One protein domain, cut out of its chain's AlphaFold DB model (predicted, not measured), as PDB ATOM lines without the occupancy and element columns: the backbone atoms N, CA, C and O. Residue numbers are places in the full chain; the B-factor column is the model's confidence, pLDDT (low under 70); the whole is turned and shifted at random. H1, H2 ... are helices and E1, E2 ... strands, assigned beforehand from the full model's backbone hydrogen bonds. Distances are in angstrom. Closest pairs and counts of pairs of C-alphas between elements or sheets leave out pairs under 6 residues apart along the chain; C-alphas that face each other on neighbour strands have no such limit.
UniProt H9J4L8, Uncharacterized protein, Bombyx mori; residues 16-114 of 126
ATOM      1  N   SER A  16     192.181 161.186 167.315       94.25
ATOM      2  CA  SER A  16     193.279 160.973 166.367       94.25
ATOM      3  C   SER A  16     193.807 159.539 166.419       94.25
ATOM      4  O   SER A  16     193.992 158.925 165.371       94.25
ATOM      5  N   SER A  17     193.979 158.969 167.617       94.25
ATOM      6  CA  SER A  17     194.422 157.575 167.772       94.25
ATOM      7  C   SER A  17     193.426 156.553 167.201       94.25
ATOM      8  O   SER A  17     193.824 155.462 166.796       94.25
ATOM      9  N   LEU A  18     192.136 156.910 167.130       95.56
ATOM     10  CA  LEU A  18     191.042 156.032 166.699       95.56
ATOM     11  C   LEU A  18     190.494 156.342 165.296       95.56
ATOM     12  O   LEU A  18     189.530 155.700 164.867       95.56
ATOM     13  N   GLN A  19     191.080 157.303 164.574       92.56
ATOM     14  CA  GLN A  19     190.550 157.807 163.302       92.56
ATOM     15  C   GLN A  19     190.416 156.707 162.235       92.56
ATOM     16  O   GLN A  19     189.374 156.599 161.588       92.56
ATOM     17  N   ASP A  20     191.436 155.857 162.103       91.25
ATOM     18  CA  ASP A  20     191.502 154.794 161.087       91.25
ATOM     19  C   ASP A  20     191.166 153.396 161.644       91.25
ATOM     20  O   ASP A  20     191.353 152.373 160.978       91.25
ATOM     21  N   VAL A  21     190.651 153.329 162.875       94.62
ATOM     22  CA  VAL A  21     190.314 152.067 163.542       94.62
ATOM     23  C   VAL A  21     188.932 151.580 163.104       94.62
ATOM     24  O   VAL A  21     187.935 152.280 163.261       94.62
ATOM     25  N   LYS A  22     188.877 150.342 162.591       95.25
ATOM     26  CA  LYS A  22     187.633 149.647 162.193       95.25
ATOM     27  C   LYS A  22     186.978 148.841 163.308       95.25
ATOM     28  O   LYS A  22     185.765 148.647 163.304       95.25
ATOM     29  N   LEU A  23     187.788 148.367 164.248       96.19
ATOM     30  CA  LEU A  23     187.344 147.642 165.426       96.19
ATOM     31  C   LEU A  23     188.219 148.051 166.605       96.19
ATOM     32  O   LEU A  23     189.411 147.744 166.623       96.19
ATOM     33  N   LEU A  24     187.622 148.717 167.586       97.38
ATOM     34  CA  LEU A  24     188.235 148.939 168.888       97.38
ATOM     35  C   LEU A  24     187.880 147.766 169.803       97.38
ATOM     36  O   LEU A  24     186.706 147.447 169.971       97.38
ATOM     37  N   VAL A  25     188.882 147.134 170.410       97.62
ATOM     38  CA  VAL A  25     188.680 146.091 171.423       97.62
ATOM     39  C   VAL A  25     189.118 146.647 172.772       97.62
ATOM     40  O   VAL A  25     190.260 147.080 172.908       97.62
ATOM     41  N   VAL A  26     188.228 146.610 173.763       97.00
ATOM     42  CA  VAL A  26     188.476 147.039 175.147       97.00
ATOM     43  C   VAL A  26     188.367 145.809 176.060       97.00
ATOM     44  O   VAL A  26     187.282 145.504 176.569       97.00
ATOM     45  N   PRO A  27     189.457 145.032 176.215       96.19
ATOM     46  CA  PRO A  27     189.414 143.764 176.925       96.19
ATOM     47  C   PRO A  27     189.705 143.933 178.421       96.19
ATOM     48  O   PRO A  27     190.861 144.011 178.823       96.19
ATOM     49  N   GLY A  28     188.662 143.947 179.251       94.12
ATOM     50  CA  GLY A  28     188.771 143.984 180.713       94.12
ATOM     51  C   GLY A  28     189.532 145.212 181.219       94.12
ATOM     52  O   GLY A  28     190.583 145.038 181.837       94.12
ATOM     53  N   PRO A  29     189.062 146.440 180.923       94.81
ATOM     54  CA  PRO A  29     189.778 147.664 181.268       94.81
ATOM     55  C   PRO A  29     189.952 147.786 182.784       94.81
ATOM     56  O   PRO A  29     188.974 147.706 183.510       94.81
ATOM     57  N   GLN A  30     191.187 147.986 183.253       90.50
ATOM     58  CA  GLN A  30     191.535 148.037 184.688       90.50
ATOM     59  C   GLN A  30     191.732 149.459 185.228       90.50
ATOM     60  O   GLN A  30     192.170 149.637 186.360       90.50
ATOM     61  N   ASN A  31     191.447 150.463 184.403       92.19
ATOM     62  CA  ASN A  31     191.539 151.871 184.758       92.19
ATOM     63  C   ASN A  31     190.207 152.556 184.458       92.19
ATOM     64  O   ASN A  31     189.392 152.053 183.675       92.19
ATOM     65  N   VAL A  32     190.004 153.709 185.084       95.94
ATOM     66  CA  VAL A  32     188.903 154.608 184.748       95.94
ATOM     67  C   VAL A  32     189.216 155.352 183.454       95.94
ATOM     68  O   VAL A  32     190.365 155.711 183.207       95.94
ATOM     69  N   PHE A  33     188.183 155.577 182.659       97.69
ATOM     70  CA  PHE A  33     188.206 156.397 181.464       97.69
ATOM     71  C   PHE A  33     187.798 157.827 181.797       97.69
ATOM     72  O   PHE A  33     186.950 158.065 182.664       97.69
ATOM     73  N   THR A  34     188.390 158.767 181.078       97.88
ATOM     74  CA  THR A  34     188.001 160.178 181.099       97.88
ATOM     75  C   THR A  34     186.843 160.463 180.133       97.88
ATOM     76  O   THR A  34     186.552 159.672 179.232       97.88
ATOM     77  N   ASP A  35     186.205 161.627 180.280       97.62
ATOM     78  CA  ASP A  35     185.142 162.077 179.370       97.62
ATOM     79  C   ASP A  35     185.635 162.190 177.913       97.62
ATOM     80  O   ASP A  35     184.907 161.850 176.977       97.62
ATOM     81  N   ASP A  36     186.892 162.607 177.710       97.81
ATOM     82  CA  ASP A  36     187.511 162.716 176.383       97.81
ATOM     83  C   ASP A  36     187.718 161.339 175.733       97.81
ATOM     84  O   ASP A  36     187.487 161.168 174.531       97.81
ATOM     85  N   GLU A  37     188.092 160.329 176.522       97.88
ATOM     86  CA  GLU A  37     188.233 158.953 176.040       97.88
ATOM     87  C   GLU A  37     186.877 158.357 175.658       97.88
ATOM     88  O   GLU A  37     186.752 157.736 174.597       97.88
ATOM     89  N   PHE A  38     185.834 158.597 176.459       98.00
ATOM     90  CA  PHE A  38     184.477 158.189 176.104       98.00
ATOM     91  C   PHE A  38     183.979 158.889 174.839       98.00
ATOM     92  O   PHE A  38     183.410 158.231 173.964       98.00
ATOM     93  N   ALA A  39     184.256 160.186 174.676       97.56
ATOM     94  CA  ALA A  39     183.941 160.908 173.448       97.56
ATOM     95  C   ALA A  39     184.686 160.321 172.235       97.56
ATOM     96  O   ALA A  39     184.104 160.157 171.157       97.56
ATOM     97  N   ALA A  40     185.957 159.943 172.400       97.88
ATOM     98  CA  ALA A  40     186.730 159.279 171.358       97.88
ATOM     99  C   ALA A  40     186.134 157.909 170.990       97.88
ATOM    100  O   ALA A  40     185.943 157.628 169.804       97.88
ATOM    101  N   MET A  41     185.765 157.084 171.974       97.75
ATOM    102  CA  MET A  41     185.109 155.791 171.748       97.75
ATOM    103  C   MET A  41     183.757 155.944 171.050       97.75
ATOM    104  O   MET A  41     183.458 155.218 170.101       97.75
ATOM    105  N   LYS A  42     182.952 156.922 171.470       96.94
ATOM    106  CA  LYS A  42     181.659 157.228 170.858       96.94
ATOM    107  C   LYS A  42     181.804 157.632 169.394       96.94
ATOM    108  O   LYS A  42     181.052 157.139 168.554       96.94
ATOM    109  N   SER A  43     182.838 158.408 169.061       96.69
ATOM    110  CA  SER A  43     183.125 158.785 167.672       96.69
ATOM    111  C   SER A  43     183.382 157.580 166.749       96.69
ATOM    112  O   SER A  43     183.116 157.658 165.551       96.69
ATOM    113  N   VAL A  44     183.874 156.450 167.284       97.50
ATOM    114  CA  VAL A  44     184.046 155.197 166.522       97.50
ATOM    115  C   VAL A  44     182.685 154.626 166.132       97.50
ATOM    116  O   VAL A  44     182.468 154.298 164.966       97.50
ATOM    117  N   VAL A  45     181.755 154.561 167.088       96.62
ATOM    118  CA  VAL A  45     180.400 154.037 166.867       96.62
ATOM    119  C   VAL A  45     179.603 154.948 165.930       96.62
ATOM    120  O   VAL A  45     178.990 154.467 164.981       96.62
ATOM    121  N   GLU A  46     179.649 156.266 166.142       95.88
ATOM    122  CA  GLU A  46     178.929 157.254 165.320       95.88
ATOM    123  C   GLU A  46     179.409 157.280 163.864       95.88
ATOM    124  O   GLU A  46     178.622 157.505 162.943       95.88
ATOM    125  N   ARG A  47     180.695 156.994 163.636       96.06
ATOM    126  CA  ARG A  47     181.269 156.841 162.293       96.06
ATOM    127  C   ARG A  47     180.826 155.548 161.593       96.06
ATOM    128  O   ARG A  47     180.991 155.430 160.380       96.06
ATOM    129  N   GLY A  48     180.249 154.597 162.331       96.44
ATOM    130  CA  GLY A  48     179.809 153.292 161.834       96.44
ATOM    131  C   GLY A  48     180.860 152.184 161.946       96.44
ATOM    132  O   GLY A  48     180.663 151.106 161.383       96.44
ATOM    133  N   ASP A  49     181.966 152.432 162.651       96.94
ATOM    134  CA  ASP A  49     182.947 151.405 163.003       96.94
ATOM    135  C   ASP A  49     182.521 150.692 164.309       96.94
ATOM    136  O   ASP A  49     181.532 151.047 164.951       96.94
ATOM    137  N   SER A  50     183.215 149.614 164.688       97.19
ATOM    138  CA  SER A  50     182.777 148.733 165.782       97.19
ATOM    139  C   SER A  50     183.591 148.903 167.062       97.19
ATOM    140  O   SER A  50     184.807 149.087 167.023       97.19
ATOM    141  N   VAL A  51     182.927 148.744 168.209       97.88
ATOM    142  CA  VAL A  51     183.561 148.648 169.529       97.88
ATOM    143  C   VAL A  51     183.150 147.325 170.173       97.88
ATOM    144  O   VAL A  51     181.965 147.012 170.258       97.88
ATOM    145  N   LEU A  52     184.130 146.545 170.623       97.88
ATOM    146  CA  LEU A  52     183.938 145.327 171.401       97.88
ATOM    147  C   LEU A  52     184.482 145.549 172.810       97.88
ATOM    148  O   LEU A  52     185.690 145.669 172.997       97.88
ATOM    149  N   VAL A  53     183.593 145.548 173.797       97.94
ATOM    150  CA  VAL A  53     183.954 145.589 175.217       97.94
ATOM    151  C   VAL A  53     183.775 144.194 175.805       97.94
ATOM    152  O   VAL A  53     182.750 143.552 175.578       97.94
ATOM    153  N   THR A  54     184.753 143.717 176.572       97.62
ATOM    154  CA  THR A  54     184.624 142.469 177.341       97.62
ATOM    155  C   THR A  54     184.994 142.717 178.794       97.62
ATOM    156  O   THR A  54     185.979 143.399 179.053       97.62
ATOM    157  N   MET A  55     184.260 142.127 179.732       97.31
ATOM    158  CA  MET A  55     184.490 142.259 181.175       97.31
ATOM    159  C   MET A  55     184.660 140.884 181.822       97.31
ATOM    160  O   MET A  55     184.269 139.867 181.244       97.31
ATOM    161  N   SER A  56     185.255 140.851 183.014       94.81
ATOM    162  CA  SER A  56     185.347 139.641 183.836       94.81
ATOM    163  C   SER A  56     184.283 139.620 184.935       94.81
ATOM    164  O   SER A  56     183.510 140.561 185.100       94.81
ATOM    165  N   ASP A  57     184.264 138.540 185.716       95.00
ATOM    166  CA  ASP A  57     183.399 138.421 186.885       95.00
ATOM    167  C   ASP A  57     183.624 139.558 187.892       95.00
ATOM    168  O   ASP A  57     184.752 140.020 188.073       95.00
ATOM    169  N   GLY A  58     182.558 139.945 188.592       95.75
ATOM    170  CA  GLY A  58     182.535 141.032 189.573       95.75
ATOM    171  C   GLY A  58     182.386 142.428 188.970       95.75
ATOM    172  O   GLY A  58     182.388 143.396 189.726       95.75
ATOM    173  N   GLY A  59     182.233 142.526 187.645       96.00
ATOM    174  CA  GLY A  59     181.870 143.759 186.958       96.00
ATOM    175  C   GLY A  59     182.883 144.886 187.123       96.00
ATOM    176  O   GLY A  59     184.074 144.661 187.349       96.00
ATOM    177  N   GLU A  60     182.404 146.117 186.974       94.94
ATOM    178  CA  GLU A  60     183.255 147.304 187.059       94.94
ATOM    179  C   GLU A  60     183.735 147.591 188.487       94.94
ATOM    180  O   GLU A  60     184.838 148.104 188.655       94.94
ATOM    181  N   GLU A  61     182.976 147.176 189.509       93.81
ATOM    182  CA  GLU A  61     183.336 147.375 190.918       93.81
ATOM    183  C   GLU A  61     184.571 146.560 191.309       93.81
ATOM    184  O   GLU A  61     185.497 147.085 191.926       93.81
ATOM    185  N   LYS A  62     184.638 145.283 190.908       95.50
ATOM    186  CA  LYS A  62     185.811 144.443 191.192       95.50
ATOM    187  C   LYS A  62     187.032 144.854 190.368       95.50
ATOM    188  O   LYS A  62     188.156 144.728 190.851       95.50
ATOM    189  N   ILE A  63     186.824 145.278 189.122       93.75
ATOM    190  CA  ILE A  63     187.909 145.659 188.206       93.75
ATOM    191  C   ILE A  63     188.386 147.102 188.456       93.75
ATOM    192  O   ILE A  63     189.506 147.441 188.081       93.75
ATOM    193  N   ASN A  64     187.582 147.917 189.146       95.06
ATOM    194  CA  ASN A  64     187.831 149.331 189.415       95.06
ATOM    195  C   ASN A  64     187.935 150.172 188.125       95.06
ATOM    196  O   ASN A  64     188.897 150.907 187.900       95.06
ATOM    197  N   THR A  65     186.920 150.046 187.268       97.00
ATOM    198  CA  THR A  65     186.728 150.854 186.052       97.00
ATOM    199  C   THR A  65     185.354 151.534 186.089       97.00
ATOM    200  O   THR A  65     184.580 151.325 187.017       97.00
ATOM    201  N   ASN A  66     185.058 152.368 185.097       97.44
ATOM    202  CA  ASN A  66     183.808 153.117 184.948       97.44
ATOM    203  C   ASN A  66     183.177 152.889 183.561       97.44
ATOM    204  O   ASN A  66     182.488 153.753 183.027       97.44
ATOM    205  N   ILE A  67     183.442 151.740 182.933       97.75
ATOM    206  CA  ILE A  67     183.007 151.457 181.559       97.75
ATOM    207  C   ILE A  67     181.479 151.464 181.383       97.75
ATOM    208  O   ILE A  67     181.011 151.693 180.265       97.75
ATOM    209  N   ASN A  68     180.687 151.256 182.448       97.94
ATOM    210  CA  ASN A  68     179.227 151.322 182.339       97.94
ATOM    211  C   ASN A  68     178.733 152.713 181.921       97.94
ATOM    212  O   ASN A  68     177.745 152.776 181.199       97.94
ATOM    213  N   PHE A  69     179.457 153.801 182.226       98.00
ATOM    214  CA  PHE A  69     179.109 155.143 181.729       98.00
ATOM    215  C   PHE A  69     178.993 155.188 180.198       98.00
ATOM    216  O   PHE A  69     178.098 155.836 179.665       98.00
ATOM    217  N   PHE A  70     179.856 154.458 179.484       98.00
ATOM    218  CA  PHE A  70     179.776 154.334 178.029       98.00
ATOM    219  C   PHE A  70     178.672 153.370 177.582       98.00
ATOM    220  O   PHE A  70     177.947 153.653 176.633       98.00
ATOM    221  N   LEU A  71     178.551 152.209 178.234       98.19
ATOM    222  CA  LEU A  71     177.622 151.150 177.818       98.19
ATOM    223  C   LEU A  71     176.148 151.514 178.057       98.19
ATOM    224  O   LEU A  71     175.288 151.130 177.257       98.19
ATOM    225  N   GLU A  72     175.860 152.280 179.109       97.81
ATOM    226  CA  GLU A  72     174.507 152.704 179.480       97.81
ATOM    227  C   GLU A  72     173.849 153.564 178.397       97.81
ATOM    228  O   GLU A  72     172.647 153.428 178.160       97.81
ATOM    229  N   GLU A  73     174.627 154.365 177.658       96.62
ATOM    230  CA  GLU A  73     174.125 155.129 176.506       96.62
ATOM    231  C   GLU A  73     173.547 154.228 175.400       96.62
ATOM    232  O   GLU A  73     172.678 154.650 174.634       96.62
ATOM    233  N   PHE A  74     173.992 152.970 175.338       97.38
ATOM    234  CA  PHE A  74     173.516 151.953 174.400       97.38
ATOM    235  C   PHE A  74     172.538 150.958 175.044       97.38
ATOM    236  O   PHE A  74     172.176 149.957 174.423       97.38
ATOM    237  N   GLY A  75     172.092 151.219 176.279       97.88
ATOM    238  CA  GLY A  75     171.160 150.364 177.016       97.88
ATOM    239  C   GLY A  75     171.776 149.057 177.522       97.88
ATOM    240  O   GLY A  75     171.051 148.079 177.713       97.88
ATOM    241  N   ILE A  76     173.099 149.016 177.710       98.31
ATOM    242  CA  ILE A  76     173.844 147.850 178.198       98.31
ATOM    243  C   ILE A  76     174.459 148.187 179.559       98.31
ATOM    244  O   ILE A  76     175.011 149.263 179.738       98.31
ATOM    245  N   VAL A  77     174.405 147.248 180.506       97.88
ATOM    246  CA  VAL A  77     175.052 147.373 181.821       97.88
ATOM    247  C   VAL A  77     175.770 146.072 182.147       97.88
ATOM    248  O   VAL A  77     175.226 144.985 181.936       97.88
ATOM    249  N   VAL A  78     176.992 146.177 182.663       97.62
ATOM    250  CA  VAL A  78     177.741 145.048 183.219       97.62
ATOM    251  C   VAL A  78     177.487 144.990 184.720       97.62
ATOM    252  O   VAL A  78     177.804 145.929 185.448       97.62
ATOM    253  N   ASN A  79     176.932 143.871 185.183       97.81
ATOM    254  CA  ASN A  79     176.632 143.648 186.595       97.81
ATOM    255  C   ASN A  79     177.885 143.313 187.413       97.81
ATOM    256  O   ASN A  79     178.826 142.686 186.920       97.81
ATOM    257  N   ASN A  80     177.830 143.609 188.712       97.56
ATOM    258  CA  ASN A  80     178.848 143.221 189.693       97.56
ATOM    259  C   ASN A  80     178.600 141.804 190.246       97.56
ATOM    260  O   ASN A  80     178.600 141.572 191.454       97.56
ATOM    261  N   ASP A  81     178.346 140.844 189.357       96.94
ATOM    262  CA  ASP A  81     178.032 139.458 189.701       96.94
ATOM    263  C   ASP A  81     179.008 138.464 189.053       96.94
ATOM    264  O   ASP A  81     180.020 138.814 188.440       96.94
ATOM    265  N   CYS A  82     178.766 137.176 189.276       96.69
ATOM    266  CA  CYS A  82     179.561 136.119 188.681       96.69
ATOM    267  C   CYS A  82     178.673 134.940 188.305       96.69
ATOM    268  O   CYS A  82     177.917 134.428 189.133       96.69
ATOM    269  N   VAL A  83     178.829 134.465 187.071       95.94
ATOM    270  CA  VAL A  83     178.196 133.231 186.617       95.94
ATOM    271  C   VAL A  83     178.929 132.038 187.230       95.94
ATOM    272  O   VAL A  83     180.142 131.878 187.078       95.94
ATOM    273  N   VAL A  84     178.172 131.189 187.919       95.50
ATOM    274  CA  VAL A  84     178.648 129.923 188.481       95.50
ATOM    275  C   VAL A  84     177.781 128.780 187.980       95.50
ATOM    276  O   VAL A  84     176.580 128.932 187.753       95.50
ATOM    277  N   ARG A  85     178.385 127.606 187.819       91.62
ATOM    278  CA  ARG A  85     177.660 126.414 187.390       91.62
ATOM    279  C   ARG A  85     176.684 125.954 188.475       91.62
ATOM    280  O   ARG A  85     177.025 125.911 189.655       91.62
ATOM    281  N   ALA A  86     175.498 125.523 188.056       89.62
ATOM    282  CA  ALA A  86     174.500 124.948 188.962       89.62
ATOM    283  C   ALA A  86     174.713 123.444 189.216       89.62
ATOM    284  O   ALA A  86     174.281 122.918 190.239       89.62
ATOM    285  N   LYS A  87     175.379 122.742 188.291       85.25
ATOM    286  CA  LYS A  87     175.674 121.306 188.380       85.25
ATOM    287  C   LYS A  87     177.169 121.067 188.545       85.25
ATOM    288  O   LYS A  87     178.001 121.817 188.031       85.25
ATOM    289  N   PHE A  88     177.533 120.016 189.272       84.12
ATOM    290  CA  PHE A  88     178.927 119.606 189.377       84.12
ATOM    291  C   PHE A  88     179.404 118.998 188.052       84.12
ATOM    292  O   PHE A  88     178.757 118.104 187.523       84.12
ATOM    293  N   HIS A  89     180.565 119.439 187.565       78.44
ATOM    294  CA  HIS A  89     181.306 118.768 186.503       78.44
ATOM    295  C   HIS A  89     182.706 118.460 187.019       78.44
ATOM    296  O   HIS A  89     183.329 119.292 187.691       78.44
ATOM    297  N   LYS A  90     183.201 117.258 186.723       84.25
ATOM    298  CA  LYS A  90     184.514 116.816 187.190       84.25
ATOM    299  C   LYS A  90     185.596 117.753 186.635       84.25
ATOM    300  O   LYS A  90     185.544 118.122 185.465       84.25
ATOM    301  N   TYR A  91     186.556 118.107 187.486       78.81
ATOM    302  CA  TYR A  91     187.790 118.850 187.173       78.81
ATOM    303  C   TYR A  91     187.698 120.354 186.872       78.81
ATOM    304  O   TYR A  91     188.731 121.008 186.965       78.81
ATOM    305  N   TYR A  92     186.524 120.926 186.599       86.31
ATOM    306  CA  TYR A  92     186.416 122.371 186.345       86.31
ATOM    307  C   TYR A  92     186.263 123.196 187.626       86.31
ATOM    308  O   TYR A  92     185.704 122.729 188.627       86.31
ATOM    309  N   HIS A  93     186.706 124.451 187.584       93.69
ATOM    310  CA  HIS A  93     186.400 125.455 188.600       93.69
ATOM    311  C   HIS A  93     184.900 125.834 188.540       93.69
ATOM    312  O   HIS A  93     184.304 125.803 187.464       93.69
ATOM    313  N   PRO A  94     184.223 126.204 189.648       93.62
ATOM    314  CA  PRO A  94     182.791 126.542 189.614       93.62
ATOM    315  C   PRO A  94     182.405 127.700 188.677       93.62
ATOM    316  O   PRO A  94     181.262 127.751 188.234       93.62
ATOM    317  N   LYS A  95     183.345 128.605 188.372       94.94
ATOM    318  CA  LYS A  95     183.164 129.724 187.424       94.94
ATOM    319  C   LYS A  95     183.427 129.347 185.960       94.94
ATOM    320  O   LYS A  95     183.118 130.123 185.065       94.94
ATOM    321  N   GLU A  96     183.975 128.164 185.701       92.38
ATOM    322  CA  GLU A  96     184.138 127.629 184.346       92.38
ATOM    323  C   GLU A  96     182.828 126.947 183.943       92.38
ATOM    324  O   GLU A  96     182.608 125.756 184.175       92.38
ATOM    325  N   CYS A  97     181.904 127.753 183.424       90.25
ATOM    326  CA  CYS A  97     180.535 127.333 183.154       90.25
ATOM    327  C   CYS A  97     180.378 126.863 181.707       90.25
ATOM    328  O   CYS A  97     180.618 127.624 180.771       90.25
ATOM    329  N   HIS A  98     179.904 125.631 181.523       88.50
ATOM    330  CA  HIS A  98     179.434 125.163 180.224       88.50
ATOM    331  C   HIS A  98     177.988 125.625 179.994       88.50
ATOM    332  O   HIS A  98     177.119 125.373 180.830       88.50
ATOM    333  N   ILE A  99     177.733 126.298 178.869       88.31
ATOM    334  CA  ILE A  99     176.407 126.797 178.484       88.31
ATOM    335  C   ILE A  99     176.027 126.164 177.140       88.31
ATOM    336  O   ILE A  99     176.411 126.667 176.086       88.31
ATOM    337  N   SER A 100     175.258 125.075 177.181       84.81
ATOM    338  CA  SER A 100     174.784 124.361 175.984       84.81
ATOM    339  C   SER A 100     173.584 125.049 175.318       84.81
ATOM    340  O   SER A 100     173.491 125.093 174.094       84.81
ATOM    341  N   ASN A 101     172.701 125.669 176.109       85.56
ATOM    342  CA  ASN A 101     171.451 126.289 175.645       85.56
ATOM    343  C   ASN A 101     171.402 127.809 175.900       85.56
ATOM    344  O   ASN A 101     170.468 128.319 176.511       85.56
ATOM    345  N   GLY A 102     172.429 128.542 175.450       88.38
ATOM    346  CA  GLY A 102     172.586 129.988 175.699       88.38
ATOM    347  C   GLY A 102     172.265 130.925 174.528       88.38
ATOM    348  O   GLY A 102     172.474 132.132 174.636       88.38
ATOM    349  N   ILE A 103     171.812 130.411 173.381       90.56
ATOM    350  CA  ILE A 103     171.625 131.235 172.177       90.56
ATOM    351  C   ILE A 103     170.264 131.925 172.202       90.56
ATOM    352  O   ILE A 103     169.232 131.290 172.004       90.56
ATOM    353  N   LEU A 104     170.275 133.250 172.344       93.31
ATOM    354  CA  LEU A 104     169.050 134.057 172.325       93.31
ATOM    355  C   LEU A 104     168.637 134.493 170.910       93.31
ATOM    356  O   LEU A 104     167.450 134.585 170.604       93.31
ATOM    357  N   ASN A 105     169.603 134.748 170.019       92.19
ATOM    358  CA  ASN A 105     169.339 135.223 168.659       92.19
ATOM    359  C   ASN A 105     169.709 134.161 167.611       92.19
ATOM    360  O   ASN A 105     170.871 133.785 167.471       92.19
ATOM    361  N   ARG A 106     168.729 133.738 166.801       90.88
ATOM    362  CA  ARG A 106     168.905 132.740 165.726       90.88
ATOM    363  C   ARG A 106     169.993 133.093 164.705       90.88
ATOM    364  O   ARG A 106     170.546 132.191 164.082       90.88
ATOM    365  N   ALA A 107     170.301 134.380 164.515       90.69
ATOM    366  CA  ALA A 107     171.354 134.816 163.602       90.69
ATOM    367  C   ALA A 107     172.732 134.294 164.035       90.69
ATOM    368  O   ALA A 107     173.534 133.940 163.175       90.69
ATOM    369  N   VAL A 108     172.972 134.171 165.345       88.81
ATOM    370  CA  VAL A 108     174.195 133.583 165.910       88.81
ATOM    371  C   VAL A 108     174.322 132.133 165.453       88.81
ATOM    372  O   VAL A 108     175.311 131.777 164.821       88.81
ATOM    373  N   ALA A 109     173.288 131.312 165.655       85.38
ATOM    374  CA  ALA A 109     173.290 129.925 165.189       85.38
ATOM    375  C   ALA A 109     173.465 129.835 163.659       85.38
ATOM    376  O   ALA A 109     174.268 129.052 163.155       85.38
ATOM    377  N   ALA A 110     172.773 130.694 162.907       85.19
ATOM    378  CA  ALA A 110     172.802 130.674 161.448       85.19
ATOM    379  C   ALA A 110     174.151 131.079 160.822       85.19
ATOM    380  O   ALA A 110     174.391 130.712 159.670       85.19
ATOM    381  N   HIS A 111     175.001 131.837 161.521       83.56
ATOM    382  CA  HIS A 111     176.273 132.336 160.976       83.56
ATOM    383  C   HIS A 111     177.503 131.768 161.685       83.56
ATOM    384  O   HIS A 111     178.532 131.591 161.042       83.56
ATOM    385  N   ILE A 112     177.398 131.450 162.977       80.69
ATOM    386  CA  ILE A 112     178.511 130.965 163.805       80.69
ATOM    387  C   ILE A 112     178.463 129.442 163.969       80.69
ATOM    388  O   ILE A 112     179.508 128.804 163.949       80.69
ATOM    389  N   MET A 113     177.276 128.827 164.068       67.94
ATOM    390  CA  MET A 113     177.149 127.371 164.282       67.94
ATOM    391  C   MET A 113     177.072 126.536 162.998       67.94
ATOM    392  O   MET A 113     176.895 125.325 163.062       67.94
ATOM    393  N   LYS A 114     177.242 127.144 161.818       59.00
ATOM    394  CA  LYS A 114     177.362 126.395 160.551       59.00
ATOM    395  C   LYS A 114     178.716 125.699 160.378       59.00
ATOM    396  O   LYS A 114     178.925 125.015 159.377       59.00
TER     397      LYS A 114
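This is residues 16 to 114 of the 126 residues of an uncharacterized protein of Bombyx mori (UniProt H9J4L8). Little of this domain is regular: a pair of parallel strands, E1 and E2, has H1 packed on it and short H2 and H3 nearby, and a long unnamed stretch leads away to H4. Residues 100 to 114 stick out. The 99 printed residues run E1 H1 E2 H2 H3 H4, a mixed class with under half in named elements; the whole is loose, radius of gyration of the C-alphas 16.6 A, spanning 49 by 36 by 23 A.

E1, residues 23 to 27, and E2, residues 50 to 54, are parallel neighbours; N 24 and O 50 are within hydrogen-bond range at 2.9 A. With H1, residues 35 to 46, they form a strand-helix-strand unit, a helix between parallel neighbours, with a right-handed crossover. A tight link joins E2 to H2, residues 59 to 63. H3, residues 68 to 72, is close to but not clearly touching H1; their closest C-alphas, Phe 70 and Phe 38, are 6.4 A apart. H4, residues 106 to 112, is apart from H3. Every O i to N i+4 pair is within range in H2, H3 and H4, 7 of 8 in H1.

E1 begins at C-alpha 23 (187.344, 147.642, 165.426). H1 measures 16.1 A. H4 ends at C-alpha 112 (178.511, 130.965, 163.805).

The printed part has no cut. The H3 to H4 link, 33 residues, is long. Residues 113 to 114 have pLDDT under 70.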